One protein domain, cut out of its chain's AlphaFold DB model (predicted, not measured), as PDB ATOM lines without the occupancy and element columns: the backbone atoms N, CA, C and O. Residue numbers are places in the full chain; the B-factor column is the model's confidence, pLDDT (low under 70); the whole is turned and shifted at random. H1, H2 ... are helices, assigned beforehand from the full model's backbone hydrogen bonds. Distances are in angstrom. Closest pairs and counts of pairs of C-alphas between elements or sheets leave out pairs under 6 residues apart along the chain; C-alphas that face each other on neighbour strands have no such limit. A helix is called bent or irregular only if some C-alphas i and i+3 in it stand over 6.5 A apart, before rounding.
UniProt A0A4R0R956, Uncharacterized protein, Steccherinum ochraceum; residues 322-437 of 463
ATOM      1  N   ILE A 322      31.128 -11.763 102.519       89.12
ATOM      2  CA  ILE A 322      29.869 -11.625 103.256       89.12
ATOM      3  C   ILE A 322      29.949 -10.351 104.098       89.12
ATOM      4  O   ILE A 322      30.873 -10.180 104.892       89.12
ATOM      5  N   ASN A 323      28.983  -9.456 103.906       89.44
ATOM      6  CA  ASN A 323      28.919  -8.158 104.564       89.44
ATOM      7  C   ASN A 323      27.575  -7.969 105.294       89.44
ATOM      8  O   ASN A 323      26.660  -8.791 105.193       89.44
ATOM      9  N   THR A 324      27.453  -6.870 106.042       89.88
ATOM     10  CA  THR A 324      26.246  -6.553 106.823       89.88
ATOM     11  C   THR A 324      24.967  -6.492 105.978       89.88
ATOM     12  O   THR A 324      23.986  -7.099 106.406       89.88
ATOM     13  N   PRO A 325      24.926  -5.822 104.803       91.56
ATOM     14  CA  PRO A 325      23.742  -5.843 103.942       91.56
ATOM     15  C   PRO A 325      23.246  -7.255 103.613       91.56
ATOM     16  O   PRO A 325      22.067  -7.545 103.806       91.56
ATOM     17  N   VAL A 326      24.138  -8.159 103.191       93.19
ATOM     18  CA  VAL A 326      23.775  -9.544 102.841       93.19
ATOM     19  C   VAL A 326      23.181 -10.280 104.039       93.19
ATOM     20  O   VAL A 326      22.107 -10.868 103.925       93.19
ATOM     21  N   LEU A 327      23.833 -10.215 105.205       94.69
ATOM     22  CA  LEU A 327      23.326 -10.854 106.426       94.69
ATOM     23  C   LEU A 327      22.001 -10.237 106.896       94.69
ATOM     24  O   LEU A 327      21.117 -10.958 107.357       94.69
ATOM     25  N   SER A 328      21.827  -8.926 106.718       95.06
ATOM     26  CA  SER A 328      20.566  -8.233 106.995       95.06
ATOM     27  C   SER A 328      19.439  -8.733 106.088       95.06
ATOM     28  O   SER A 328      18.341  -8.995 106.575       95.06
ATOM     29  N   PHE A 329      19.703  -8.945 104.794       96.38
ATOM     30  CA  PHE A 329      18.734  -9.542 103.870       96.38
ATOM     31  C   PHE A 329      18.345 -10.967 104.282       96.38
ATOM     32  O   PHE A 329      17.154 -11.253 104.383       96.38
ATOM     33  N   VAL A 330      19.317 -11.823 104.625       96.94
ATOM     34  CA  VAL A 330      19.055 -13.178 105.155       96.94
ATOM     35  C   VAL A 330      18.147 -13.107 106.389       96.94
ATOM     36  O   VAL A 330      17.097 -13.744 106.432       96.94
ATOM     37  N   ALA A 331      18.501 -12.285 107.379       97.19
ATOM     38  CA  ALA A 331      17.738 -12.161 108.617       97.19
ATOM     39  C   ALA A 331      16.302 -11.660 108.372       97.19
ATOM     40  O   ALA A 331      15.334 -12.235 108.872       97.19
ATOM     41  N   ARG A 332      16.146 -10.610 107.556       96.62
ATOM     42  CA  ARG A 332      14.840 -10.019 107.213       96.62
ATOM     43  C   ARG A 332      13.973 -10.987 106.414       96.62
ATOM     44  O   ARG A 332      12.767 -11.038 106.652       96.62
ATOM     45  N   ALA A 333      14.556 -11.754 105.496       96.81
ATOM     46  CA  ALA A 333      13.837 -12.774 104.744       96.81
ATOM     47  C   ALA A 333      13.325 -13.891 105.665       96.81
ATOM     48  O   ALA A 333      12.156 -14.256 105.571       96.81
ATOM     49  N   ALA A 334      14.147 -14.355 106.611       97.31
ATOM     50  CA  ALA A 334      13.753 -15.375 107.580       97.31
ATOM     51  C   ALA A 334      12.611 -14.916 108.501       97.31
ATOM     52  O   ALA A 334      11.634 -15.631 108.692       97.31
ATOM     53  N   ILE A 335      12.673 -13.687 109.021       97.00
ATOM     54  CA  ILE A 335      11.579 -13.117 109.833       97.00
ATOM     55  C   ILE A 335      10.269 -13.082 109.035       97.00
ATOM     56  O   ILE A 335       9.181 -13.327 109.561       97.00
ATOM     57  N   ARG A 336      10.373 -12.764 107.745       94.44
ATOM     58  CA  ARG A 336       9.238 -12.600 106.839       94.44
ATOM     59  C   ARG A 336       8.513 -13.901 106.512       94.44
ATOM     60  O   ARG A 336       7.306 -13.832 106.270       94.44
ATOM     61  N   THR A 337       9.189 -15.050 106.535       95.00
ATOM     62  CA  THR A 337       8.526 -16.353 106.344       95.00
ATOM     63  C   THR A 337       7.596 -16.693 107.506       95.00
ATOM     64  O   THR A 337       6.645 -17.445 107.319       95.00
ATOM     65  N   LYS A 338       7.849 -16.119 108.696       95.38
ATOM     66  CA  LYS A 338       7.207 -16.488 109.970       95.38
ATOM     67  C   LYS A 338       7.367 -17.970 110.317       95.38
ATOM     68  O   LYS A 338       6.669 -18.466 111.199       95.38
ATOM     69  N   ASP A 339       8.280 -18.656 109.641       96.25
ATOM     70  CA  ASP A 339       8.608 -20.039 109.913       96.25
ATOM     71  C   ASP A 339       9.731 -20.060 110.954       96.25
ATOM     72  O   ASP A 339      10.827 -19.539 110.714       96.25
ATOM     73  N   PRO A 340       9.474 -20.626 112.137       95.56
ATOM     74  CA  PRO A 340      10.452 -20.616 113.203       95.56
ATOM     75  C   PRO A 340      11.628 -21.588 112.966       95.56
ATOM     76  O   PRO A 340      12.674 -21.407 113.594       95.56
ATOM     77  N   GLU A 341      11.514 -22.581 112.070       95.50
ATOM     78  CA  GLU A 341      12.665 -23.390 111.624       95.50
ATOM     79  C   GLU A 341      13.614 -22.546 110.775       95.50
ATOM     80  O   GLU A 341      14.825 -22.539 110.999       95.50
ATOM     81  N   ILE A 342      13.054 -21.761 109.853       96.81
ATOM     82  CA  ILE A 342      13.815 -20.822 109.024       96.81
ATOM     83  C   ILE A 342      14.460 -19.735 109.895       96.81
ATOM     84  O   ILE A 342      15.625 -19.390 109.699       96.81
ATOM     85  N   ALA A 343      13.747 -19.228 110.906       97.38
ATOM     86  CA  ALA A 343      14.315 -18.285 111.867       97.38
ATOM     87  C   ALA A 343      15.497 -18.895 112.642       97.38
ATOM     88  O   ALA A 343      16.542 -18.256 112.763       97.38
ATOM     89  N   ALA A 344      15.372 -20.141 113.113       96.38
ATOM     90  CA  ALA A 344      16.460 -20.850 113.787       96.38
ATOM     91  C   ALA A 344      17.668 -21.081 112.860       96.38
ATOM     92  O   ALA A 344      18.811 -20.865 113.268       96.38
ATOM     93  N   GLN A 345      17.432 -21.450 111.597       96.00
ATOM     94  CA  GLN A 345      18.480 -21.568 110.580       96.00
ATOM     95  C   GLN A 345      19.198 -20.226 110.368       96.00
ATOM     96  O   GLN A 345      20.428 -20.177 110.383       96.00
ATOM     97  N   ALA A 346      18.452 -19.126 110.235       97.00
ATOM     98  CA  ALA A 346      19.018 -17.787 110.087       97.00
ATOM     99  C   ALA A 346      19.877 -17.385 111.292       97.00
ATOM    100  O   ALA A 346      20.989 -16.899 111.103       97.00
ATOM    101  N   VAL A 347      19.423 -17.649 112.521       96.56
ATOM    102  CA  VAL A 347      20.205 -17.403 113.746       96.56
ATOM    103  C   VAL A 347      21.562 -18.113 113.697       96.56
ATOM    104  O   VAL A 347      22.587 -17.487 113.967       96.56
ATOM    105  N   ARG A 348      21.603 -19.384 113.277       95.00
ATOM    106  CA  ARG A 348      22.862 -20.142 113.137       95.00
ATOM    107  C   ARG A 348      23.772 -19.576 112.049       95.00
ATOM    108  O   ARG A 348      24.983 -19.501 112.247       95.00
ATOM    109  N   ILE A 349      23.206 -19.160 110.914       94.31
ATOM    110  CA  ILE A 349      23.958 -18.504 109.830       94.31
ATOM    111  C   ILE A 349      24.632 -17.235 110.364       94.31
ATOM    112  O   ILE A 349      25.838 -17.047 110.196       94.31
ATOM    113  N   LEU A 350      23.873 -16.387 111.061       94.44
ATOM    114  CA  LEU A 350      24.387 -15.149 111.642       94.44
ATOM    115  C   LEU A 350      25.465 -15.421 112.697       94.44
ATOM    116  O   LEU A 350      26.548 -14.848 112.617       94.44
ATOM    117  N   ALA A 351      25.207 -16.326 113.645       91.88
ATOM    118  CA  ALA A 351      26.161 -16.683 114.696       91.88
ATOM    119  C   ALA A 351      27.480 -17.238 114.130       91.88
ATOM    120  O   ALA A 351      28.554 -17.011 114.694       91.88
ATOM    121  N   PHE A 352      27.412 -17.939 112.997       91.69
ATOM    122  CA  PHE A 352      28.586 -18.449 112.303       91.69
ATOM    123  C   PHE A 352      29.405 -17.335 111.644       91.69
ATOM    124  O   PHE A 352      30.600 -17.212 111.921       91.69
ATOM    125  N   PHE A 353      28.782 -16.500 110.808       89.50
ATOM    126  CA  PHE A 353      29.513 -15.479 110.047       89.50
ATOM    127  C   PHE A 353      29.951 -14.278 110.889       89.50
ATOM    128  O   PHE A 353      30.946 -13.632 110.562       89.50
ATOM    129  N   LEU A 354      29.280 -14.015 112.011       85.00
ATOM    130  CA  LEU A 354      29.669 -12.959 112.946       85.00
ATOM    131  C   LEU A 354      30.762 -13.401 113.943       85.00
ATOM    132  O   LEU A 354      31.232 -12.575 114.731       85.00
ATOM    133  N   ARG A 355      31.198 -14.677 113.927       79.94
ATOM    134  CA  ARG A 355      32.146 -15.257 114.909       79.94
ATOM    135  C   ARG A 355      33.463 -14.489 115.009       79.94
ATOM    136  O   ARG A 355      34.063 -14.447 116.077       79.94
ATOM    137  N   SER A 356      33.941 -13.928 113.903       62.94
ATOM    138  CA  SER A 356      35.315 -13.432 113.813       62.94
ATOM    139  C   SER A 356      35.514 -11.962 114.191       62.94
ATOM    140  O   SER A 356      36.667 -11.549 114.256       62.94
ATOM    141  N   ASN A 357      34.446 -11.188 114.410       54.72
ATOM    142  CA  ASN A 357      34.446  -9.957 115.210       54.72
ATOM    143  C   ASN A 357      32.998  -9.428 115.291       54.72
ATOM    144  O   ASN A 357      32.424  -9.163 114.231       54.72
ATOM    145  N   PRO A 358      32.390  -9.275 116.483       53.81
ATOM    146  CA  PRO A 358      30.980  -8.931 116.594       53.81
ATOM    147  C   PRO A 358      30.601  -7.604 115.936       53.81
ATOM    148  O   PRO A 358      29.504  -7.542 115.388       53.81
ATOM    149  N   TYR A 359      31.494  -6.603 115.902       55.34
ATOM    150  CA  TYR A 359      31.237  -5.333 115.208       55.34
ATOM    151  C   TYR A 359      32.473  -4.626 114.595       55.34
ATOM    152  O   TYR A 359      32.253  -3.684 113.842       55.34
ATOM    153  N   ASP A 360      33.734  -5.063 114.776       48.00
ATOM    154  CA  ASP A 360      34.868  -4.384 114.086       48.00
ATOM    155  C   ASP A 360      34.985  -4.735 112.593       48.00
ATOM    156  O   ASP A 360      35.608  -4.009 111.828       48.00
ATOM    157  N   ARG A 361      34.349  -5.820 112.123       46.25
ATOM    158  CA  ARG A 361      34.274  -6.144 110.680       46.25
ATOM    159  C   ARG A 361      33.195  -5.360 109.929       46.25
ATOM    160  O   ARG A 361      32.893  -5.657 108.777       46.25
ATOM    161  N   PHE A 362      32.651  -4.324 110.559       47.31
ATOM    162  CA  PHE A 362      31.915  -3.236 109.917       47.31
ATOM    163  C   PHE A 362      32.920  -2.200 109.363       47.31
ATOM    164  O   PHE A 362      32.693  -0.992 109.402       47.31
ATOM    165  N   GLU A 363      34.074  -2.684 108.890       39.19
ATOM    166  CA  GLU A 363      35.170  -1.861 108.405       39.19
ATOM    167  C   GLU A 363      34.781  -1.223 107.059       39.19
ATOM    168  O   GLU A 363      34.236  -1.908 106.183       39.19
ATOM    169  N   PRO A 364      35.028   0.083 106.859       36.06
ATOM    170  CA  PRO A 364      34.566   0.785 105.674       36.06
ATOM    171  C   PRO A 364      35.361   0.396 104.427       36.06
ATOM    172  O   PRO A 364      36.466   0.891 104.211       36.06
ATOM    173  N   LEU A 365      34.784  -0.397 103.525       37.81
ATOM    174  CA  LEU A 365      35.183  -0.298 102.121       37.81
ATOM    175  C   LEU A 365      34.427   0.887 101.493       37.81
ATOM    176  O   LEU A 365      33.225   0.801 101.271       37.81
ATOM    177  N   TYR A 366      35.157   1.998 101.320       39.41
ATOM    178  CA  TYR A 366      34.941   3.203 100.493       39.41
ATOM    179  C   TYR A 366      33.539   3.493  99.900       39.41
ATOM    180  O   TYR A 366      32.921   2.656  99.254       39.41
ATOM    181  N   ASP A 367      33.079   4.747 100.066       40.56
ATOM    182  CA  ASP A 367      31.827   5.379  99.577       40.56
ATOM    183  C   ASP A 367      30.481   4.694  99.926       40.56
ATOM    184  O   ASP A 367      29.445   5.363  99.996       40.56
ATOM    185  N   TYR A 368      30.485   3.414 100.315       46.09
ATOM    186  CA  TYR A 368      29.353   2.664 100.891       46.09
ATOM    187  C   TYR A 368      29.043   3.030 102.359       46.09
ATOM    188  O   TYR A 368      28.142   2.481 102.993       46.09
ATOM    189  N   LEU A 369      29.777   3.993 102.920       49.66
ATOM    190  CA  LEU A 369      29.694   4.428 104.317       49.66
ATOM    191  C   LEU A 369      28.330   5.002 104.720       49.66
ATOM    192  O   LEU A 369      27.929   4.886 105.879       49.66
ATOM    193  N   LYS A 370      27.589   5.599 103.778       59.59
ATOM    194  CA  LYS A 370      26.292   6.229 104.077       59.59
ATOM    195  C   LYS A 370      25.192   5.199 104.356       59.59
ATOM    196  O   LYS A 370      24.430   5.372 105.300       59.59
ATOM    197  N   SER A 371      25.141   4.111 103.585       73.38
ATOM    198  CA  SER A 371      24.145   3.035 103.736       73.38
ATOM    199  C   SER A 371      24.467   2.077 104.882       73.38
ATOM    200  O   SER A 371      23.592   1.360 105.367       73.38
ATOM    201  N   HIS A 372      25.718   2.053 105.334       81.25
ATOM    202  CA  HIS A 372      26.176   1.100 106.330       81.25
ATOM    203  C   HIS A 372      25.478   1.263 107.689       81.25
ATOM    204  O   HIS A 372      25.057   0.274 108.291       81.25
ATOM    205  N   ARG A 373      25.264   2.509 108.139       86.44
ATOM    206  CA  ARG A 373      24.494   2.800 109.363       86.44
ATOM    207  C   ARG A 373      23.057   2.291 109.269       86.44
ATOM    208  O   ARG A 373      22.562   1.699 110.226       86.44
ATOM    209  N   TYR A 374      22.418   2.461 108.108       90.25
ATOM    210  CA  TYR A 374      21.076   1.940 107.860       90.25
ATOM    211  C   TYR A 374      21.040   0.414 107.994       90.25
ATOM    212  O   TYR A 374      20.272  -0.109 108.796       90.25
ATOM    213  N   TYR A 375      21.917  -0.308 107.285       90.06
ATOM    214  CA  TYR A 375      21.928  -1.772 107.357       90.06
ATOM    215  C   TYR A 375      22.363  -2.300 108.727       90.06
ATOM    216  O   TYR A 375      21.879  -3.352 109.131       90.06
ATOM    217  N   LYS A 376      23.206  -1.579 109.480       90.06
ATOM    218  CA  LYS A 376      23.510  -1.907 110.884       90.06
ATOM    219  C   LYS A 376      22.250  -1.832 111.752       90.06
ATOM    220  O   LYS A 376      22.005  -2.750 112.527       90.06
ATOM    221  N   ASN A 377      21.434  -0.788 111.596       91.81
ATOM    222  CA  ASN A 377      20.177  -0.639 112.338       91.81
ATOM    223  C   ASN A 377      19.136  -1.697 111.930       91.81
ATOM    224  O   ASN A 377      18.552  -2.350 112.793       91.81
ATOM    225  N   GLU A 378      18.957  -1.935 110.626       93.62
ATOM    226  CA  GLU A 378      18.061  -2.988 110.123       93.62
ATOM    227  C   GLU A 378      18.504  -4.376 110.594       93.62
ATOM    228  O   GLU A 378      17.679  -5.191 111.005       93.62
ATOM    229  N   MET A 379      19.811  -4.647 110.579       94.69
ATOM    230  CA  MET A 379      20.387  -5.886 111.091       94.69
ATOM    231  C   MET A 379      20.153  -6.033 112.595       94.69
ATOM    232  O   MET A 379      19.695  -7.083 113.036       94.69
ATOM    233  N   ALA A 380      20.396  -4.983 113.383       94.00
ATOM    234  CA  ALA A 380      20.125  -4.991 114.817       94.00
ATOM    235  C   ALA A 380      18.639  -5.257 115.103       94.00
ATOM    236  O   ALA A 380      18.304  -6.129 115.902       94.00
ATOM    237  N   SER A 381      17.735  -4.582 114.389       95.50
ATOM    238  CA  SER A 381      16.296  -4.842 114.483       95.50
ATOM    239  C   SER A 381      15.956  -6.292 114.127       95.50
ATOM    240  O   SER A 381      15.154  -6.921 114.818       95.50
ATOM    241  N   ALA A 382      16.567  -6.839 113.075       96.19
ATOM    242  CA  ALA A 382      16.333  -8.212 112.650       96.19
ATOM    243  C   ALA A 382      16.834  -9.232 113.686       96.19
ATOM    244  O   ALA A 382      16.117 -10.178 113.999       96.19
ATOM    245  N   VAL A 383      18.008  -9.016 114.287       96.19
ATOM    246  CA  VAL A 383      18.549  -9.870 115.362       96.19
ATOM    247  C   VAL A 383      17.586  -9.943 116.547       96.19
ATOM    248  O   VAL A 383      17.268 -11.038 117.000       96.19
ATOM    249  N   LEU A 384      17.052  -8.805 117.004       97.00
ATOM    250  CA  LEU A 384      16.096  -8.772 118.120       97.00
ATOM    251  C   LEU A 384      14.777  -9.486 117.792       97.00
ATOM    252  O   LEU A 384      14.180 -10.135 118.650       97.00
ATOM    253  N   MET A 385      14.307  -9.373 116.547       97.31
ATOM    254  CA  MET A 385      13.109 -10.084 116.099       97.31
ATOM    255  C   MET A 385      13.344 -11.592 116.005       97.31
ATOM    256  O   MET A 385      12.498 -12.357 116.463       97.31
ATOM    257  N   LEU A 386      14.482 -12.018 115.450       97.62
ATOM    258  CA  LEU A 386      14.857 -13.428 115.373       97.62
ATOM    259  C   LEU A 386      14.992 -14.041 116.765       97.62
ATOM    260  O   LEU A 386      14.422 -15.101 116.995       97.62
ATOM    261  N   ASP A 387      15.657 -13.351 117.697       97.44
ATOM    262  CA  ASP A 387      15.785 -13.793 119.090       97.44
ATOM    263  C   ASP A 387      14.409 -14.066 119.709       97.44
ATOM    264  O   ASP A 387      14.139 -15.159 120.205       97.44
ATOM    265  N   LYS A 388      13.475 -13.121 119.550       97.00
ATOM    266  CA  LYS A 388      12.089 -13.294 119.998       97.00
ATOM    267  C   LYS A 388      11.394 -14.492 119.339       97.00
ATOM    268  O   LYS A 388      10.612 -15.164 120.002       97.00
ATOM    269  N   MET A 389      11.636 -14.748 118.051       96.81
ATOM    270  CA  MET A 389      11.022 -15.867 117.321       96.81
ATOM    271  C   MET A 389      11.554 -17.236 117.758       96.81
ATOM    272  O   MET A 389      10.842 -18.230 117.613       96.81
ATOM    273  N   VAL A 390      12.784 -17.303 118.276       96.44
ATOM    274  CA  VAL A 390      13.435 -18.571 118.640       96.44
ATOM    275  C   VAL A 390      13.536 -18.810 120.150       96.44
ATOM    276  O   VAL A 390      13.892 -19.914 120.547       96.44
ATOM    277  N   LYS A 391      13.184 -17.824 120.987       93.12
ATOM    278  CA  LYS A 391      13.354 -17.852 122.452       93.12
ATOM    279  C   LYS A 391      12.777 -19.091 123.145       93.12
ATOM    280  O   LYS A 391      13.404 -19.632 124.046       93.12
ATOM    281  N   ASP A 392      11.610 -19.556 122.709       89.81
ATOM    282  CA  ASP A 392      10.922 -20.693 123.340       89.81
ATOM    283  C   ASP A 392      11.324 -22.050 122.738       89.81
ATOM    284  O   ASP A 392      10.770 -23.099 123.086       89.81
ATOM    285  N   ARG A 393      12.278 -22.064 121.800       88.88
ATOM    286  CA  ARG A 393      12.661 -23.272 121.070       88.88
ATOM    287  C   ARG A 393      13.853 -23.950 121.719       88.88
ATOM    288  O   ARG A 393      14.929 -23.382 121.871       88.88
ATOM    289  N   LYS A 394      13.683 -25.234 122.023       85.50
ATOM    290  CA  LYS A 394      14.797 -26.094 122.423       85.50
ATOM    291  C   LYS A 394      15.675 -26.381 121.201       85.50
ATOM    292  O   LYS A 394      15.148 -26.636 120.122       85.50
ATOM    293  N   ARG A 395      16.999 -26.427 121.398       86.31
ATOM    294  CA  ARG A 395      17.991 -26.864 120.389       86.31
ATOM    295  C   ARG A 395      18.117 -25.953 119.157       86.31
ATOM    296  O   ARG A 395      18.300 -26.421 118.033       86.31
ATOM    297  N   VAL A 396      18.051 -24.639 119.360       90.44
ATOM    298  CA  VAL A 396      18.438 -23.674 118.315       90.44
ATOM    299  C   VAL A 396      19.951 -23.701 118.118       90.44
ATOM    300  O   VAL A 396      20.412 -23.755 116.987       90.44
ATOM    301  N   PHE A 397      20.720 -23.742 119.200       91.75
ATOM    302  CA  PHE A 397      22.181 -23.713 119.171       91.75
ATOM    303  C   PHE A 397      22.783 -25.115 119.270       91.75
ATOM    304  O   PHE A 397      22.150 -26.030 119.807       91.75
ATOM    305  N   ARG A 398      23.992 -25.287 118.724       88.94
ATOM    306  CA  ARG A 398      24.742 -26.555 118.780       88.94
ATOM    307  C   ARG A 398      25.284 -26.841 120.166       88.94
ATOM    308  O   ARG A 398      25.248 -27.981 120.617       88.94
ATOM    309  N   ASP A 399      25.777 -25.793 120.802       91.19
ATOM    310  CA  ASP A 399      26.421 -25.810 122.101       91.19
ATOM    311  C   ASP A 399      26.109 -24.510 122.862       91.19
ATOM    312  O   ASP A 399      25.610 -23.528 122.301       91.19
ATOM    313  N   GLU A 400      26.402 -24.516 124.162       92.75
ATOM    314  CA  GLU A 400      26.214 -23.357 125.043       92.75
ATOM    315  C   GLU A 400      27.101 -22.165 124.633       92.75
ATOM    316  O   GLU A 400      26.770 -21.011 124.909       92.75
ATOM    317  N   GLU A 401      28.220 -22.403 123.940       90.44
ATOM    318  CA  GLU A 401      29.112 -21.338 123.474       90.44
ATOM    319  C   GLU A 401      28.484 -20.540 122.321       90.44
ATOM    320  O   GLU A 401      28.608 -19.314 122.261       90.44
ATOM    321  N   GLU A 402      27.820 -21.211 121.383       89.25
ATOM    322  CA  GLU A 402      27.062 -20.599 120.297       89.25
ATOM    323  C   GLU A 402      25.867 -19.805 120.827       89.25
ATOM    324  O   GLU A 402      25.659 -18.671 120.390       89.25
ATOM    325  N   GLU A 403      25.152 -20.334 121.824       93.75
ATOM    326  CA  GLU A 403      24.080 -19.609 122.515       93.75
ATOM    327  C   GLU A 403      24.611 -18.356 123.223       93.75
ATOM    328  O   GLU A 403      24.098 -17.253 123.022       93.75
ATOM    329  N   ARG A 404      25.699 -18.483 123.992       91.81
ATOM    330  CA  ARG A 404      26.331 -17.343 124.669       91.81
ATOM    331  C   ARG A 404      26.783 -16.277 123.671       91.81
ATOM    332  O   ARG A 404      26.595 -15.086 123.920       91.81
ATOM    333  N   ARG A 405      27.356 -16.678 122.531       88.19
ATOM    334  CA  ARG A 405      27.726 -15.754 121.443       88.19
ATOM    335  C   ARG A 405      26.503 -15.062 120.854       88.19
ATOM    336  O   ARG A 405      26.544 -13.851 120.651       88.19
ATOM    337  N   TRP A 406      25.412 -15.793 120.633       93.00
ATOM    338  CA  TRP A 406      24.152 -15.199 120.200       93.00
ATOM    339  C   TRP A 406      23.653 -14.126 121.169       93.00
ATOM    340  O   TRP A 406      23.346 -13.014 120.737       93.00
ATOM    341  N   GLN A 407      23.686 -14.390 122.476       94.56
ATOM    342  CA  GLN A 407      23.291 -13.404 123.490       94.56
ATOM    343  C   GLN A 407      24.170 -12.140 123.483       94.56
ATOM    344  O   GLN A 407      23.671 -11.031 123.706       94.56
ATOM    345  N   VAL A 408      25.462 -12.261 123.152       90.81
ATOM    346  CA  VAL A 408      26.335 -11.094 122.925       90.81
ATOM    347  C   VAL A 408      25.849 -10.271 121.726       90.81
ATOM    348  O   VAL A 408      25.796  -9.040 121.814       90.81
ATOM    349  N   TYR A 409      25.438 -10.910 120.624       89.81
ATOM    350  CA  TYR A 409      24.881 -10.199 119.466       89.81
ATOM    351  C   TYR A 409      23.552  -9.522 119.783       89.81
ATOM    352  O   TYR A 409      23.360  -8.379 119.375       89.81
ATOM    353  N   VAL A 410      22.668 -10.180 120.538       93.75
ATOM    354  CA  VAL A 410      21.392  -9.607 120.996       93.75
ATOM    355  C   VAL A 410      21.638  -8.365 121.851       93.75
ATOM    356  O   VAL A 410      21.070  -7.306 121.585       93.75
ATOM    357  N   THR A 411      22.554  -8.449 122.819       93.12
ATOM    358  CA  THR A 411      22.932  -7.313 123.676       93.12
ATOM    359  C   THR A 411      23.517  -6.162 122.857       93.12
ATOM    360  O   THR A 411      23.152  -4.999 123.038       93.12
ATOM    361  N   SER A 412      24.380  -6.476 121.893       88.50
ATOM    362  CA  SER A 412      24.973  -5.468 121.012       88.50
ATOM    363  C   SER A 412      23.942  -4.839 120.067       88.50
ATOM    364  O   SER A 412      24.004  -3.643 119.794       88.50
ATOM    365  N   ALA A 413      22.966  -5.617 119.591       92.00
ATOM    366  CA  ALA A 413      21.857  -5.122 118.783       92.00
ATOM    367  C   ALA A 413      20.952  -4.172 119.585       92.00
ATOM    368  O   ALA A 413      20.506  -3.161 119.041       92.00
ATOM    369  N   LEU A 414      20.730  -4.438 120.880       93.56
ATOM    370  CA  LEU A 414      20.051  -3.501 121.784       93.56
ATOM    371  C   LEU A 414      20.826  -2.181 121.912       93.56
ATOM    372  O   LEU A 414      20.218  -1.120 121.777       93.56
ATOM    373  N   SER A 415      22.151  -2.235 122.107       89.88
ATOM    374  CA  SER A 415      22.998  -1.030 122.165       89.88
ATOM    375  C   SER A 415      22.939  -0.239 120.862       89.88
ATOM    376  O   SER A 415      22.622   0.944 120.874       89.88
ATOM    377  N   ALA A 416      23.131  -0.905 119.719       88.00
ATOM    378  CA  ALA A 416      23.092  -0.262 118.409       88.00
ATOM    379  C   ALA A 416      21.729   0.384 118.114       88.00
ATOM    380  O   ALA A 416      21.669   1.440 117.488       88.00
ATOM    381  N   ARG A 417      20.626  -0.227 118.569       90.19
ATOM    382  CA  ARG A 417      19.279   0.353 118.462       90.19
ATOM    383  C   ARG A 417      19.113   1.570 119.364       90.19
ATOM    384  O   ARG A 417      18.514   2.544 118.925       90.19
ATOM    385  N   LYS A 418      19.641   1.525 120.587       91.25
ATOM    386  CA  LYS A 418      19.627   2.660 121.515       91.25
ATOM    387  C   LYS A 418      20.433   3.837 120.955       91.25
ATOM    388  O   LYS A 418      19.887   4.926 120.849       91.25
ATOM    389  N   GLU A 419      21.656   3.588 120.492       87.69
ATOM    390  CA  GLU A 419      22.507   4.582 119.821       87.69
ATOM    391  C   GLU A 419      21.822   5.182 118.589       87.69
ATOM    392  O   GLU A 419      21.892   6.386 118.370       87.69
ATOM    393  N   ALA A 420      21.143   4.362 117.777       87.06
ATOM    394  CA  ALA A 420      20.434   4.847 116.596       87.06
ATOM    395  C   ALA A 420      19.264   5.775 116.952       87.06
ATOM    396  O   ALA A 420      19.059   6.749 116.239       87.06
ATOM    397  N   VAL A 421      18.530   5.484 118.036       88.31
ATOM    398  CA  VAL A 421      17.447   6.341 118.557       88.31
ATOM    399  C   VAL A 421      18.009   7.634 119.149       88.31
ATOM    400  O   VAL A 421      17.462   8.703 118.917       88.31
ATOM    401  N   GLU A 422      19.121   7.563 119.878       88.69
ATOM    402  CA  GLU A 422      19.788   8.747 120.440       88.69
ATOM    403  C   GLU A 422      20.405   9.636 119.346       88.69
ATOM    404  O   GLU A 422      20.440  10.854 119.481       88.69
ATOM    405  N   ALA A 423      20.842   9.042 118.233       83.50
ATOM    406  CA  ALA A 423      21.391   9.749 117.080       83.50
ATOM    407  C   ALA A 423      20.330  10.338 116.126       83.50
ATOM    408  O   ALA A 423      20.718  10.945 115.124       83.50
ATOM    409  N   GLU A 424      19.023  10.189 116.398       62.81
ATOM    410  CA  GLU A 424      17.920  10.702 115.553       62.81
ATOM    411  C   GLU A 424      17.889  12.240 115.394       62.81
ATOM    412  O   GLU A 424      17.023  12.765 114.697       62.81
ATOM    413  N   GLU A 425      18.872  12.979 115.919       57.03
ATOM    414  CA  GLU A 425      19.125  14.371 115.516       57.03
ATOM    415  C   GLU A 425      19.680  14.508 114.077       57.03
ATOM    416  O   GLU A 425      19.701  15.611 113.532       57.03
ATOM    417  N   GLY A 426      20.076  13.411 113.408       69.06
ATOM    418  CA  GLY A 426      20.485  13.416 111.995       69.06
ATOM    419  C   GLY A 426      19.786  12.353 111.143       69.06
ATOM    420  O   GLY A 426      19.736  11.181 111.512       69.06
ATOM    421  N   GLU A 427      19.293  12.730 109.957       81.31
ATOM    422  CA  GLU A 427      18.719  11.786 108.987       81.31
ATOM    423  C   GLU A 427      19.748  10.704 108.604       81.31
ATOM    424  O   GLU A 427      20.715  10.968 107.882       81.31
ATOM    425  N   ILE A 428      19.548   9.463 109.068       84.69
ATOM    426  CA  ILE A 428      20.348   8.314 108.620       84.69
ATOM    427  C   ILE A 428      20.108   8.142 107.114       84.69
ATOM    428  O   ILE A 428      18.965   7.907 106.710       84.69
ATOM    429  N   PRO A 429      21.148   8.207 106.260       87.19
ATOM    430  CA  PRO A 429      20.964   8.052 104.825       87.19
ATOM    431  C   PRO A 429      20.388   6.671 104.492       87.19
ATOM    432  O   PRO A 429      21.052   5.643 104.637       87.19
ATOM    433  N   VAL A 430      19.143   6.647 104.023       88.19
ATOM    434  CA  VAL A 430      18.487   5.414 103.582       88.19
ATOM    435  C   VAL A 430      19.040   5.024 102.203       88.19
ATOM    436  O   VAL A 430      19.057   5.870 101.299       88.19
ATOM    437  N   PRO A 431      19.482   3.767 101.994       89.19
ATOM    438  CA  PRO A 431      19.930   3.285 100.692       89.19
ATOM    439  C   PRO A 431      18.869   3.532  99.619       89.19
ATOM    440  O   PRO A 431      17.677   3.393  99.881       89.19
ATOM    441  N   PHE A 432      19.292   3.843  98.391       87.25
ATOM    442  CA  PHE A 432      18.377   4.199  97.298       87.25
ATOM    443  C   PHE A 432      17.230   3.191  97.105       87.25
ATOM    444  O   PHE A 432      16.073   3.594  96.996       87.25
ATOM    445  N   VAL A 433      17.541   1.889  97.110       88.81
ATOM    446  CA  VAL A 433      16.553   0.807  96.955       88.81
ATOM    447  C   VAL A 433      15.492   0.873  98.056       88.81
ATOM    448  O   VAL A 433      14.297   0.916  97.771       88.81
ATOM    449  N   GLU A 434      15.924   0.959  99.310       92.25
ATOM    450  CA  GLU A 434      15.055   0.977 100.493       92.25
ATOM    451  C   GLU A 434      14.237   2.277 100.574       92.25
ATOM    452  O   GLU A 434      13.036   2.254 100.863       92.25
ATOM    453  N   LYS A 435      14.848   3.416 100.217       92.06
ATOM    454  CA  LYS A 435      14.167   4.712 100.113       92.06
ATOM    455  C   LYS A 435      13.040   4.644  99.085       92.06
ATOM    456  O   LYS A 435      11.904   4.999  99.386       92.06
ATOM    457  N   ARG A 436      13.328   4.121  97.892       87.31
ATOM    458  CA  ARG A 436      12.355   3.993  96.801       87.31
ATOM    459  C   ARG A 436      11.224   3.022  97.150       87.31
ATOM    460  O   ARG A 436      10.071   3.287  96.826       87.31
ATOM    461  N   ILE A 437      11.526   1.923  97.843       89.44
ATOM    462  CA  ILE A 437      10.508   1.003  98.372       89.44
ATOM    463  C   ILE A 437       9.590   1.721  99.372       89.44
ATOM    464  O   ILE A 437       8.369   1.571  99.304       89.44
TER     465      ILE A 437
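AT A GLANCE: This is residues 322 to 437 of the 463 residues of an uncharacterized protein of Steccherinum ochraceum (UniProt A0A4R0R956). One long helix, H3, runs through the middle of a small helical body; the helical hairpin of H1 and H2 packs on it, and the long H4 crosses it on another side, with residues 402 to 406 of H4 also meeting H2. A long stretch without a named element, residues 354 to 368, leads from H2 to the start of H3, and the short H5 sits off by itself, reached through a link that sticks out at residues 423 to 427. The printed part has 116 residues with five named helices, in the order H1, H2, H3, H4, H5, and no named strand; the class is all helix. The whole is compact, with a radius of gyration of the C-alphas of 14.3 A, and spans 41 by 28 by 27 A.

IN THESE COORDINATES: H1, residues 324 to 337, begins with C-alpha 324 at (26.246, -6.553, 106.823) and is 20.3 A long from first to last C-alpha. H2, residues 340 to 353, is 20.0 A long. H3, residues 369 to 390, is 31.6 A long, from C-alpha 369 at (29.694, 4.428, 104.317); it is irregular, but only just, with C-alphas 370 and 373 lying 6.6 A apart. H4, residues 400 to 422, is the longest helix by residues and is 33.1 A long. H5, residues 432 to 437, ends with C-alpha 437 at (10.508, 1.003, 98.372).

HOW THE PARTS SIT: H1 and H2 form a helical hairpin and touch at a shallow tilt of 12 degrees, opposite ways; their closest C-alphas, of Ala 334 and Ala 343, are 5.2 A apart. H1 touches H3, the same way at a tilt of 36 degrees, only just steep; the closest C-alphas, of Ser 328 and Met 379, are 4.7 A apart. H2 touches H3 at a steep tilt of 48 degrees, opposite ways, H3 with residues 383 to 390 alone; the closest C-alphas, of Ala 343 and Leu 386, are 6.0 A apart. H3 and H4 touch at a steep tilt of 51 degrees, opposite ways, and the closest C-alphas, of Ala 380 and Ala 413, are 4.3 A apart. Residues 347 to 351 of H2 touch residues 402 to 406 of H4, the helices about perpendicular at 88 degrees; the closest C-alphas, of Ala 351 and Trp 406, are 6.0 A apart. H1 and H4 are apart, and H5 touches no helix. Every O i to N i+4 pair is within hydrogen-bond range in H1, H2, H4 and H5; in H3 16 of 18 are.

THE WHOLE: The two C-alphas farthest apart, those of Asp 367 and Lys 394, are 42.5 A apart. The printed part has no cut. The link from H1 to H2 is tight, the link from H2 to H3 is long with 15 residues, and those from H3 to H4 and from H4 to H5 are short. Residues 422 to 427, of which 422 belongs to H4, stand free. The mean pLDDT of the printed part is 85.3; residues 356 to 370 and 424 to 426 are under 70.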